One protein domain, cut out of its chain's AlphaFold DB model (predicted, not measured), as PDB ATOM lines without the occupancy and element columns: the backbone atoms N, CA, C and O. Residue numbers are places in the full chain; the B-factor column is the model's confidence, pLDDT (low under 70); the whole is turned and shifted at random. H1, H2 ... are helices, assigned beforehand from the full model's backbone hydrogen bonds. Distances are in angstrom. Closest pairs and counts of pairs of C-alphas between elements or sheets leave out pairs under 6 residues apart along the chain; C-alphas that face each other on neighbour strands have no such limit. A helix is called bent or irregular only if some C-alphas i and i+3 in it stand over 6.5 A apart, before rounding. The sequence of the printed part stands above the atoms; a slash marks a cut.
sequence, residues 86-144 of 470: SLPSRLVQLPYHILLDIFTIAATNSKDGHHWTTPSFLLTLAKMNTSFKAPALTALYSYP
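Overview. This is residues 86 to 144 of the 470 residues of an uncharacterized protein of Ascobolus immersus RN42 (UniProt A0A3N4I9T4). Three helices, H2, H3 and H4, make a small up-and-down bundle, each running against the one before it in the chain, with their centres in a triangle. H3 and H4 fold together as a close helical hairpin, and this pair packs on the long helix H2 mainly through H4, while the short helix H1 is near H4 at the end where H2 begins. The printed part has 59 residues with four named helices in the order H1, H2, H3, H4 and no named strand, and its class is all helix. The whole is compact, with a radius of gyration of the C-alphas of 11.0 A. Its C-alphas span 32 by 21 by 16 A along the three main axes, an outline that is only just elongated.

Arrangement. The longest helix is H2, residues 96 to 112. H4, residues 130 to 142, touches H2 with 19 pairs of C-alphas within 8 A, and their closest C-alphas, those of Leu 100 and Pro 135, are 4.7 A apart. H2 and H4 run the same way at a steep tilt of 41 degrees. H3, residues 119 to 128, only just touches H2, with 3 pairs of C-alphas within 8 A, and of H2 residues 103 to 107 alone take part. The closest C-alphas of H2 and H3 are those of Phe 103 and Leu 122, 7.3 A apart. H2 and H3 form a helical hairpin, running opposite ways at a shallow tilt of 23 degrees. H3 and H4 form a second helical hairpin, opposite ways at a shallow tilt of 19 degrees. They touch with 15 pairs of C-alphas within 8 A, and their closest C-alphas, those of Ala 126 and Lys 133, are 3.8 A apart. H1, residues 89 to 92, touches no helix. It is close to H4 but not clearly touching, the closest C-alphas being those of Val 92 and Ser 131, 6.6 A apart. H1 and H3 are apart, and H1 and H2 are only just apart, with their closest C-alphas at 8.2 A. In H3 every O i to N i+4 pair is within hydrogen-bond range, against 10 of 13 in H2 and 7 of 9 in H4, while H1 is too short for such a pair.

Along the chain. H2 measures 26.8 A from its first to its last C-alpha, beginning at C-alpha 96 at (134.967, 128.348, 200.823) and ending at C-alpha 112 at (158.382, 124.637, 213.214). It is only just irregular: C-alphas 109 and 112 are 6.9 A apart. H4 measures 19.0 A and ends at C-alpha 142 at (149.093, 133.382, 201.307). It too is only just irregular, with C-alphas 131 and 134 at 6.8 A. H3 measures 14.4 A from C-alpha 119 to C-alpha 128. H1 measures 5.5 A and begins at C-alpha 89 at (131.491, 113.786, 200.709).

Size, cuts and confidence. The two C-alphas farthest apart are those of Ser 89 and Gly 113, 32.3 A, and the first and last printed C-alphas, those of Ser 86 and Pro 144, are 28.1 A apart. The printed part has no cut. The links from H1 to H2, with 3 residues, and from H3 to H4, with 1 residue, are tight. The link from H2 to H3, with 6 residues, is short, and no link is long. The mean pLDDT of the printed part is 85.2. It is under 70 in 10 residues, namely residue 86 and residues 109 to 117, of which 109 to 112 belong to H2.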
ATOM      1  N   SER A  86     138.267 108.379 197.942       68.38
ATOM      2  CA  SER A  86     136.928 108.886 198.188       68.38
ATOM      3  C   SER A  86     137.061 109.809 199.394       68.38
ATOM      4  O   SER A  86     137.001 109.400 200.551       68.38
ATOM      5  N   LEU A  87     137.375 111.075 199.108       73.25
ATOM      6  CA  LEU A  87     137.277 112.139 200.091       73.25
ATOM      7  C   LEU A  87     135.869 112.064 200.690       73.25
ATOM      8  O   LEU A  87     134.902 111.934 199.931       73.25
ATOM      9  N   PRO A  88     135.723 112.135 202.023       79.56
ATOM     10  CA  PRO A  88     134.409 112.151 202.641       79.56
ATOM     11  C   PRO A  88     133.549 113.227 201.975       79.56
ATOM     12  O   PRO A  88     133.945 114.393 201.956       79.56
ATOM     13  N   SER A  89     132.369 112.865 201.457       78.38
ATOM     14  CA  SER A  89     131.491 113.786 200.709       78.38
ATOM     15  C   SER A  89     131.180 115.076 201.477       78.38
ATOM     16  O   SER A  89     130.918 116.117 200.881       78.38
ATOM     17  N   ARG A  90     131.267 115.023 202.813       86.69
ATOM     18  CA  ARG A  90     131.083 116.164 203.715       86.69
ATOM     19  C   ARG A  90     132.145 117.254 203.558       86.69
ATOM     20  O   ARG A  90     131.814 118.413 203.755       86.69
ATOM     21  N   LEU A  91     133.386 116.917 203.191       87.44
ATOM     22  CA  LEU A  91     134.442 117.920 202.990       87.44
ATOM     23  C   LEU A  91     134.194 118.751 201.726       87.44
ATOM     24  O   LEU A  91     134.431 119.952 201.733       87.44
ATOM     25  N   VAL A  92     133.663 118.129 200.669       90.44
ATOM     26  CA  VAL A  92     133.349 118.799 199.391       90.44
ATOM     27  C   VAL A  92     132.204 119.811 199.543       90.44
ATOM     28  O   VAL A  92     132.110 120.761 198.776       90.44
ATOM     29  N   GLN A  93     131.344 119.633 200.548       94.75
ATOM     30  CA  GLN A  93     130.207 120.516 200.827       94.75
ATOM     31  C   GLN A  93     130.557 121.696 201.745       94.75
ATOM     32  O   GLN A  93     129.686 122.516 202.040       94.75
ATOM     33  N   LEU A  94     131.801 121.789 202.230       95.81
ATOM     34  CA  LEU A  94     132.194 122.873 203.123       95.81
ATOM     35  C   LEU A  94     132.233 124.221 202.381       95.81
ATOM     36  O   LEU A  94     132.722 124.290 201.251       95.81
ATOM     37  N   PRO A  95     131.774 125.319 203.012       96.81
ATOM     38  CA  PRO A  95     131.922 126.656 202.454       96.81
ATOM     39  C   PRO A  95     133.391 127.032 202.222       96.81
ATOM     40  O   PRO A  95     134.274 126.647 202.990       96.81
ATOM     41  N   TYR A  96     133.631 127.881 201.217       96.31
ATOM     42  CA  TYR A  96     134.967 128.348 200.823       96.31
ATOM     43  C   TYR A  96     135.836 128.814 202.001       96.31
ATOM     44  O   TYR A  96     136.991 128.417 202.103       96.31
ATOM     45  N   HIS A  97     135.288 129.638 202.899       96.44
ATOM     46  CA  HIS A  97     136.045 130.212 204.015       96.44
ATOM     47  C   HIS A  97     136.466 129.153 205.046       96.44
ATOM     48  O   HIS A  97     137.566 129.236 205.574       96.44
ATOM     49  N   ILE A  98     135.648 128.116 205.268       96.19
ATOM     50  CA  ILE A  98     136.000 127.004 206.161       96.19
ATOM     51  C   ILE A  98     137.128 126.169 205.549       96.19
ATOM     52  O   ILE A  98     138.081 125.819 206.240       96.19
ATOM     53  N   LEU A  99     137.049 125.884 204.245       96.00
ATOM     54  CA  LEU A  99     138.133 125.208 203.525       96.00
ATOM     55  C   LEU A  99     139.421 126.034 203.562       96.00
ATOM     56  O   LEU A  99     140.487 125.488 203.833       96.00
ATOM     57  N   LEU A 100     139.318 127.345 203.338       95.44
ATOM     58  CA  LEU A 100     140.454 128.257 203.390       95.44
ATOM     59  C   LEU A 100     141.100 128.272 204.778       95.44
ATOM     60  O   LEU A 100     142.321 128.197 204.853       95.44
ATOM     61  N   ASP A 101     140.326 128.322 205.863       94.12
ATOM     62  CA  ASP A 101     140.863 128.295 207.228       94.12
ATOM     63  C   ASP A 101     141.595 126.977 207.521       94.12
ATOM     64  O   ASP A 101     142.719 126.992 208.025       94.12
ATOM     65  N   ILE A 102     141.000 125.838 207.143       92.81
ATOM     66  CA  ILE A 102     141.624 124.512 207.283       92.81
ATOM     67  C   ILE A 102     142.946 124.465 206.509       92.81
ATOM     68  O   ILE A 102     143.970 124.049 207.050       92.81
ATOM     69  N   PHE A 103     142.939 124.910 205.252       93.62
ATOM     70  CA  PHE A 103     144.124 124.899 204.398       93.62
ATOM     71  C   PHE A 103     145.169 125.929 204.826       93.62
ATOM     72  O   PHE A 103     146.357 125.678 204.664       93.62
ATOM     73  N   THR A 104     144.760 127.049 205.420       91.88
ATOM     74  CA  THR A 104     145.676 128.051 205.975       91.88
ATOM     75  C   THR A 104     146.385 127.497 207.201       91.88
ATOM     76  O   THR A 104     147.603 127.577 207.269       91.88
ATOM     77  N   ILE A 105     145.658 126.860 208.125       89.38
ATOM     78  CA  ILE A 105     146.264 126.175 209.279       89.38
ATOM     79  C   ILE A 105     147.235 125.094 208.799       89.38
ATOM     80  O   ILE A 105     148.341 124.975 209.328       89.38
ATOM     81  N   ALA A 106     146.837 124.334 207.773       86.81
ATOM     82  CA  ALA A 106     147.717 123.375 207.131       86.81
ATOM     83  C   ALA A 106     148.981 124.077 206.602       86.81
ATOM     84  O   ALA A 106     150.072 123.674 206.971       86.81
ATOM     85  N   ALA A 107     148.874 125.167 205.840       86.94
ATOM     86  CA  ALA A 107     150.030 125.901 205.317       86.94
ATOM     87  C   ALA A 107     150.949 126.464 206.422       86.94
ATOM     88  O   ALA A 107     152.171 126.372 206.322       86.94
ATOM     89  N   THR A 108     150.386 127.024 207.498       80.62
ATOM     90  CA  THR A 108     151.159 127.718 208.542       80.62
ATOM     91  C   THR A 108     151.883 126.786 209.505       80.62
ATOM     92  O   THR A 108     152.931 127.163 210.025       80.62
ATOM     93  N   ASN A 109     151.366 125.576 209.743       66.81
ATOM     94  CA  ASN A 109     151.990 124.614 210.661       66.81
ATOM     95  C   ASN A 109     153.332 124.059 210.145       66.81
ATOM     96  O   ASN A 109     153.998 123.321 210.861       66.81
ATOM     97  N   SER A 110     153.763 124.445 208.940       62.38
ATOM     98  CA  SER A 110     155.090 124.124 208.407       62.38
ATOM     99  C   SER A 110     156.235 124.934 209.045       62.38
ATOM    100  O   SER A 110     157.396 124.658 208.741       62.38
ATOM    101  N   LYS A 111     155.955 125.952 209.878       56.62
ATOM    102  CA  LYS A 111     156.982 126.879 210.400       56.62
ATOM    103  C   LYS A 111     157.947 126.266 211.422       56.62
ATOM    104  O   LYS A 111     159.072 126.740 211.521       56.62
ATOM    105  N   ASP A 112     157.568 125.200 212.122       56.00
ATOM    106  CA  ASP A 112     158.382 124.637 213.214       56.00
ATOM    107  C   ASP A 112     159.492 123.680 212.729       56.00
ATOM    108  O   ASP A 112     159.917 122.791 213.460       56.00
ATOM    109  N   GLY A 113     159.918 123.770 211.462       50.56
ATOM    110  CA  GLY A 113     160.832 122.790 210.847       50.56
ATOM    111  C   GLY A 113     160.222 121.389 210.684       50.56
ATOM    112  O   GLY A 113     160.820 120.499 210.079       50.56
ATOM    113  N   HIS A 114     159.000 121.201 211.176       45.38
ATOM    114  CA  HIS A 114     158.215 119.995 211.065       45.38
ATOM    115  C   HIS A 114     157.389 120.023 209.768       45.38
ATOM    116  O   HIS A 114     156.431 120.767 209.583       45.38
ATOM    117  N   HIS A 115     157.825 119.179 208.845       45.59
ATOM    118  CA  HIS A 115     157.555 119.062 207.406       45.59
ATOM    119  C   HIS A 115     156.122 118.619 207.041       45.59
ATOM    120  O   HIS A 115     155.875 118.108 205.949       45.59
ATOM    121  N   TRP A 116     155.153 118.766 207.942       44.72
ATOM    122  CA  TRP A 116     153.903 118.009 207.846       44.72
ATOM    123  C   TRP A 116     152.942 118.501 206.763       44.72
ATOM    124  O   TRP A 116     152.006 117.788 206.415       44.72
ATOM    125  N   THR A 117     153.158 119.668 206.174       58.16
ATOM    126  CA  THR A 117     152.312 120.188 205.095       58.16
ATOM    127  C   THR A 117     153.179 120.698 203.972       58.16
ATOM    128  O   THR A 117     153.371 121.891 203.746       58.16
ATOM    129  N   THR A 118     153.717 119.732 203.235       72.06
ATOM    130  CA  THR A 118     154.405 120.000 201.987       72.06
ATOM    131  C   THR A 118     153.475 120.780 201.045       72.06
ATOM    132  O   THR A 118     152.287 120.475 200.940       72.06
ATOM    133  N   PRO A 119     153.984 121.777 200.309       83.88
ATOM    134  CA  PRO A 119     153.233 122.487 199.267       83.88
ATOM    135  C   PRO A 119     152.511 121.548 198.288       83.88
ATOM    136  O   PRO A 119     151.434 121.859 197.778       83.88
ATOM    137  N   SER A 120     153.081 120.360 198.069       86.19
ATOM    138  CA  SER A 120     152.489 119.279 197.286       86.19
ATOM    139  C   SER A 120     151.161 118.767 197.848       86.19
ATOM    140  O   SER A 120     150.306 118.382 197.056       86.19
ATOM    141  N   PHE A 121     150.935 118.804 199.163       88.06
ATOM    142  CA  PHE A 121     149.651 118.454 199.773       88.06
ATOM    143  C   PHE A 121     148.538 119.398 199.304       88.06
ATOM    144  O   PHE A 121     147.525 118.944 198.772       88.06
ATOM    145  N   LEU A 122     148.746 120.715 199.416       91.81
ATOM    146  CA  LEU A 122     147.764 121.712 198.970       91.81
ATOM    147  C   LEU A 122     147.560 121.670 197.453       91.81
ATOM    148  O   LEU A 122     146.429 121.766 196.981       91.81
ATOM    149  N   LEU A 123     148.631 121.458 196.682       92.12
ATOM    150  CA  LEU A 123     148.533 121.279 195.231       92.12
ATOM    151  C   LEU A 123     147.765 120.008 194.856       92.12
ATOM    152  O   LEU A 123     146.982 120.022 193.908       92.12
ATOM    153  N   THR A 124     147.952 118.917 195.599       92.06
ATOM    154  CA  THR A 124     147.188 117.682 195.411       92.06
ATOM    155  C   THR A 124     145.716 117.924 195.718       92.06
ATOM    156  O   THR A 124     144.875 117.640 194.871       92.06
ATOM    157  N   LEU A 125     145.391 118.546 196.856       91.69
ATOM    158  CA  LEU A 125     144.012 118.909 197.195       91.69
ATOM    159  C   LEU A 125     143.365 119.791 196.123       91.69
ATOM    160  O   LEU A 125     142.220 119.549 195.737       91.69
ATOM    161  N   ALA A 126     144.109 120.761 195.589       94.56
ATOM    162  CA  ALA A 126     143.645 121.621 194.507       94.56
ATOM    163  C   ALA A 126     143.347 120.848 193.208       94.56
ATOM    164  O   ALA A 126     142.460 121.243 192.452       94.56
ATOM    165  N   LYS A 127     144.076 119.754 192.944       93.19
ATOM    166  CA  LYS A 127     143.866 118.864 191.790       93.19
ATOM    167  C   LYS A 127     142.738 117.853 192.012       93.19
ATOM    168  O   LYS A 127     142.103 117.445 191.046       93.19
ATOM    169  N   MET A 128     142.480 117.451 193.257       92.00
ATOM    170  CA  MET A 128     141.475 116.433 193.590       92.00
ATOM    171  C   MET A 128     140.037 116.909 193.373       92.00
ATOM    172  O   MET A 128     139.184 116.112 192.988       92.00
ATOM    173  N   ASN A 129     139.740 118.182 193.656       93.31
ATOM    174  CA  ASN A 129     138.385 118.711 193.537       93.31
ATOM    175  C   ASN A 129     138.378 120.194 193.138       93.31
ATOM    176  O   ASN A 129     139.133 121.004 193.677       93.31
ATOM    177  N   THR A 130     137.468 120.575 192.240       95.44
ATOM    178  CA  THR A 130     137.303 121.964 191.786       95.44
ATOM    179  C   THR A 130     136.919 122.918 192.920       95.44
ATOM    180  O   THR A 130     137.404 124.046 192.940       95.44
ATOM    181  N   SER A 131     136.125 122.463 193.898       95.38
ATOM    182  CA  SER A 131     135.774 123.242 195.098       95.38
ATOM    183  C   SER A 131     136.979 123.516 196.004       95.38
ATOM    184  O   SER A 131     137.009 124.528 196.700       95.38
ATOM    185  N   PHE A 132     137.997 122.650 195.970       95.75
ATOM    186  CA  PHE A 132     139.212 122.803 196.772       95.75
ATOM    187  C   PHE A 132     140.257 123.660 196.072       95.75
ATOM    188  O   PHE A 132     141.075 124.277 196.748       95.75
ATOM    189  N   LYS A 133     140.212 123.746 194.738       95.44
ATOM    190  CA  LYS A 133     141.202 124.463 193.930       95.44
ATOM    191  C   LYS A 133     141.441 125.891 194.416       95.44
ATOM    192  O   LYS A 133     142.571 126.238 194.742       95.44
ATOM    193  N   ALA A 134     140.394 126.709 194.486       95.94
ATOM    194  CA  ALA A 134     140.520 128.110 194.882       95.94
ATOM    195  C   ALA A 134     141.015 128.299 196.335       95.94
ATOM    196  O   ALA A 134     142.004 129.011 196.518       95.94
ATOM    197  N   PRO A 135     140.411 127.672 197.368       96.81
ATOM    198  CA  PRO A 135     140.874 127.862 198.744       96.81
ATOM    199  C   PRO A 135     142.262 127.254 198.988       96.81
ATOM    200  O   PRO A 135     143.043 127.836 199.734       96.81
ATOM    201  N   ALA A 136     142.606 126.127 198.350       95.44
ATOM    202  CA  ALA A 136     143.918 125.498 198.519       95.44
ATOM    203  C   ALA A 136     145.033 126.336 197.887       95.44
ATOM    204  O   ALA A 136     146.070 126.540 198.515       95.44
ATOM    205  N   LEU A 137     144.807 126.874 196.683       95.00
ATOM    206  CA  LEU A 137     145.750 127.803 196.060       95.00
ATOM    207  C   LEU A 137     145.845 129.109 196.852       95.00
ATOM    208  O   LEU A 137     146.947 129.580 197.094       95.00
ATOM    209  N   THR A 138     144.726 129.658 197.329       95.62
ATOM    210  CA  THR A 138     144.743 130.882 198.147       95.62
ATOM    211  C   THR A 138     145.544 130.680 199.434       95.62
ATOM    212  O   THR A 138     146.351 131.539 199.782       95.62
ATOM    213  N   ALA A 139     145.373 129.547 200.122       95.12
ATOM    214  CA  ALA A 139     146.167 129.206 201.302       95.12
ATOM    215  C   ALA A 139     147.658 129.048 200.964       95.12
ATOM    216  O   ALA A 139     148.504 129.594 201.671       95.12
ATOM    217  N   LEU A 140     147.970 128.358 199.861       93.38
ATOM    218  CA  LEU A 140     149.340 128.148 199.390       93.38
ATOM    219  C   LEU A 140     150.045 129.471 199.054       93.38
ATOM    220  O   LEU A 140     151.181 129.678 199.466       93.38
ATOM    221  N   TYR A 141     149.378 130.373 198.330       94.81
ATOM    222  CA  TYR A 141     149.935 131.676 197.954       94.81
ATOM    223  C   TYR A 141     149.938 132.682 199.107       94.81
ATOM    224  O   TYR A 141     150.775 133.576 199.111       94.81
ATOM    225  N   SER A 142     149.063 132.531 200.108       94.50
ATOM    226  CA  SER A 142     149.093 133.382 201.307       94.50
ATOM    227  C   SER A 142     150.384 133.205 202.115       94.50
ATOM    228  O   SER A 142     150.806 134.165 202.758       94.50
ATOM    229  N   TYR A 143     150.990 132.010 202.059       89.25
ATOM    230  CA  TYR A 143     152.219 131.619 202.759       89.25
ATOM    231  C   TYR A 143     153.138 130.823 201.815       89.25
ATOM    232  O   TYR A 143     153.285 129.606 201.972       89.25
ATOM    233  N   PRO A 144     153.723 131.474 200.794       91.12
ATOM    234  CA  PRO A 144     154.450 130.771 199.762       91.12
ATOM    235  C   PRO A 144     155.713 130.120 200.348       91.12
ATOM    236  O   PRO A 144     156.491 130.772 201.048       91.12
TER     237      PRO A 144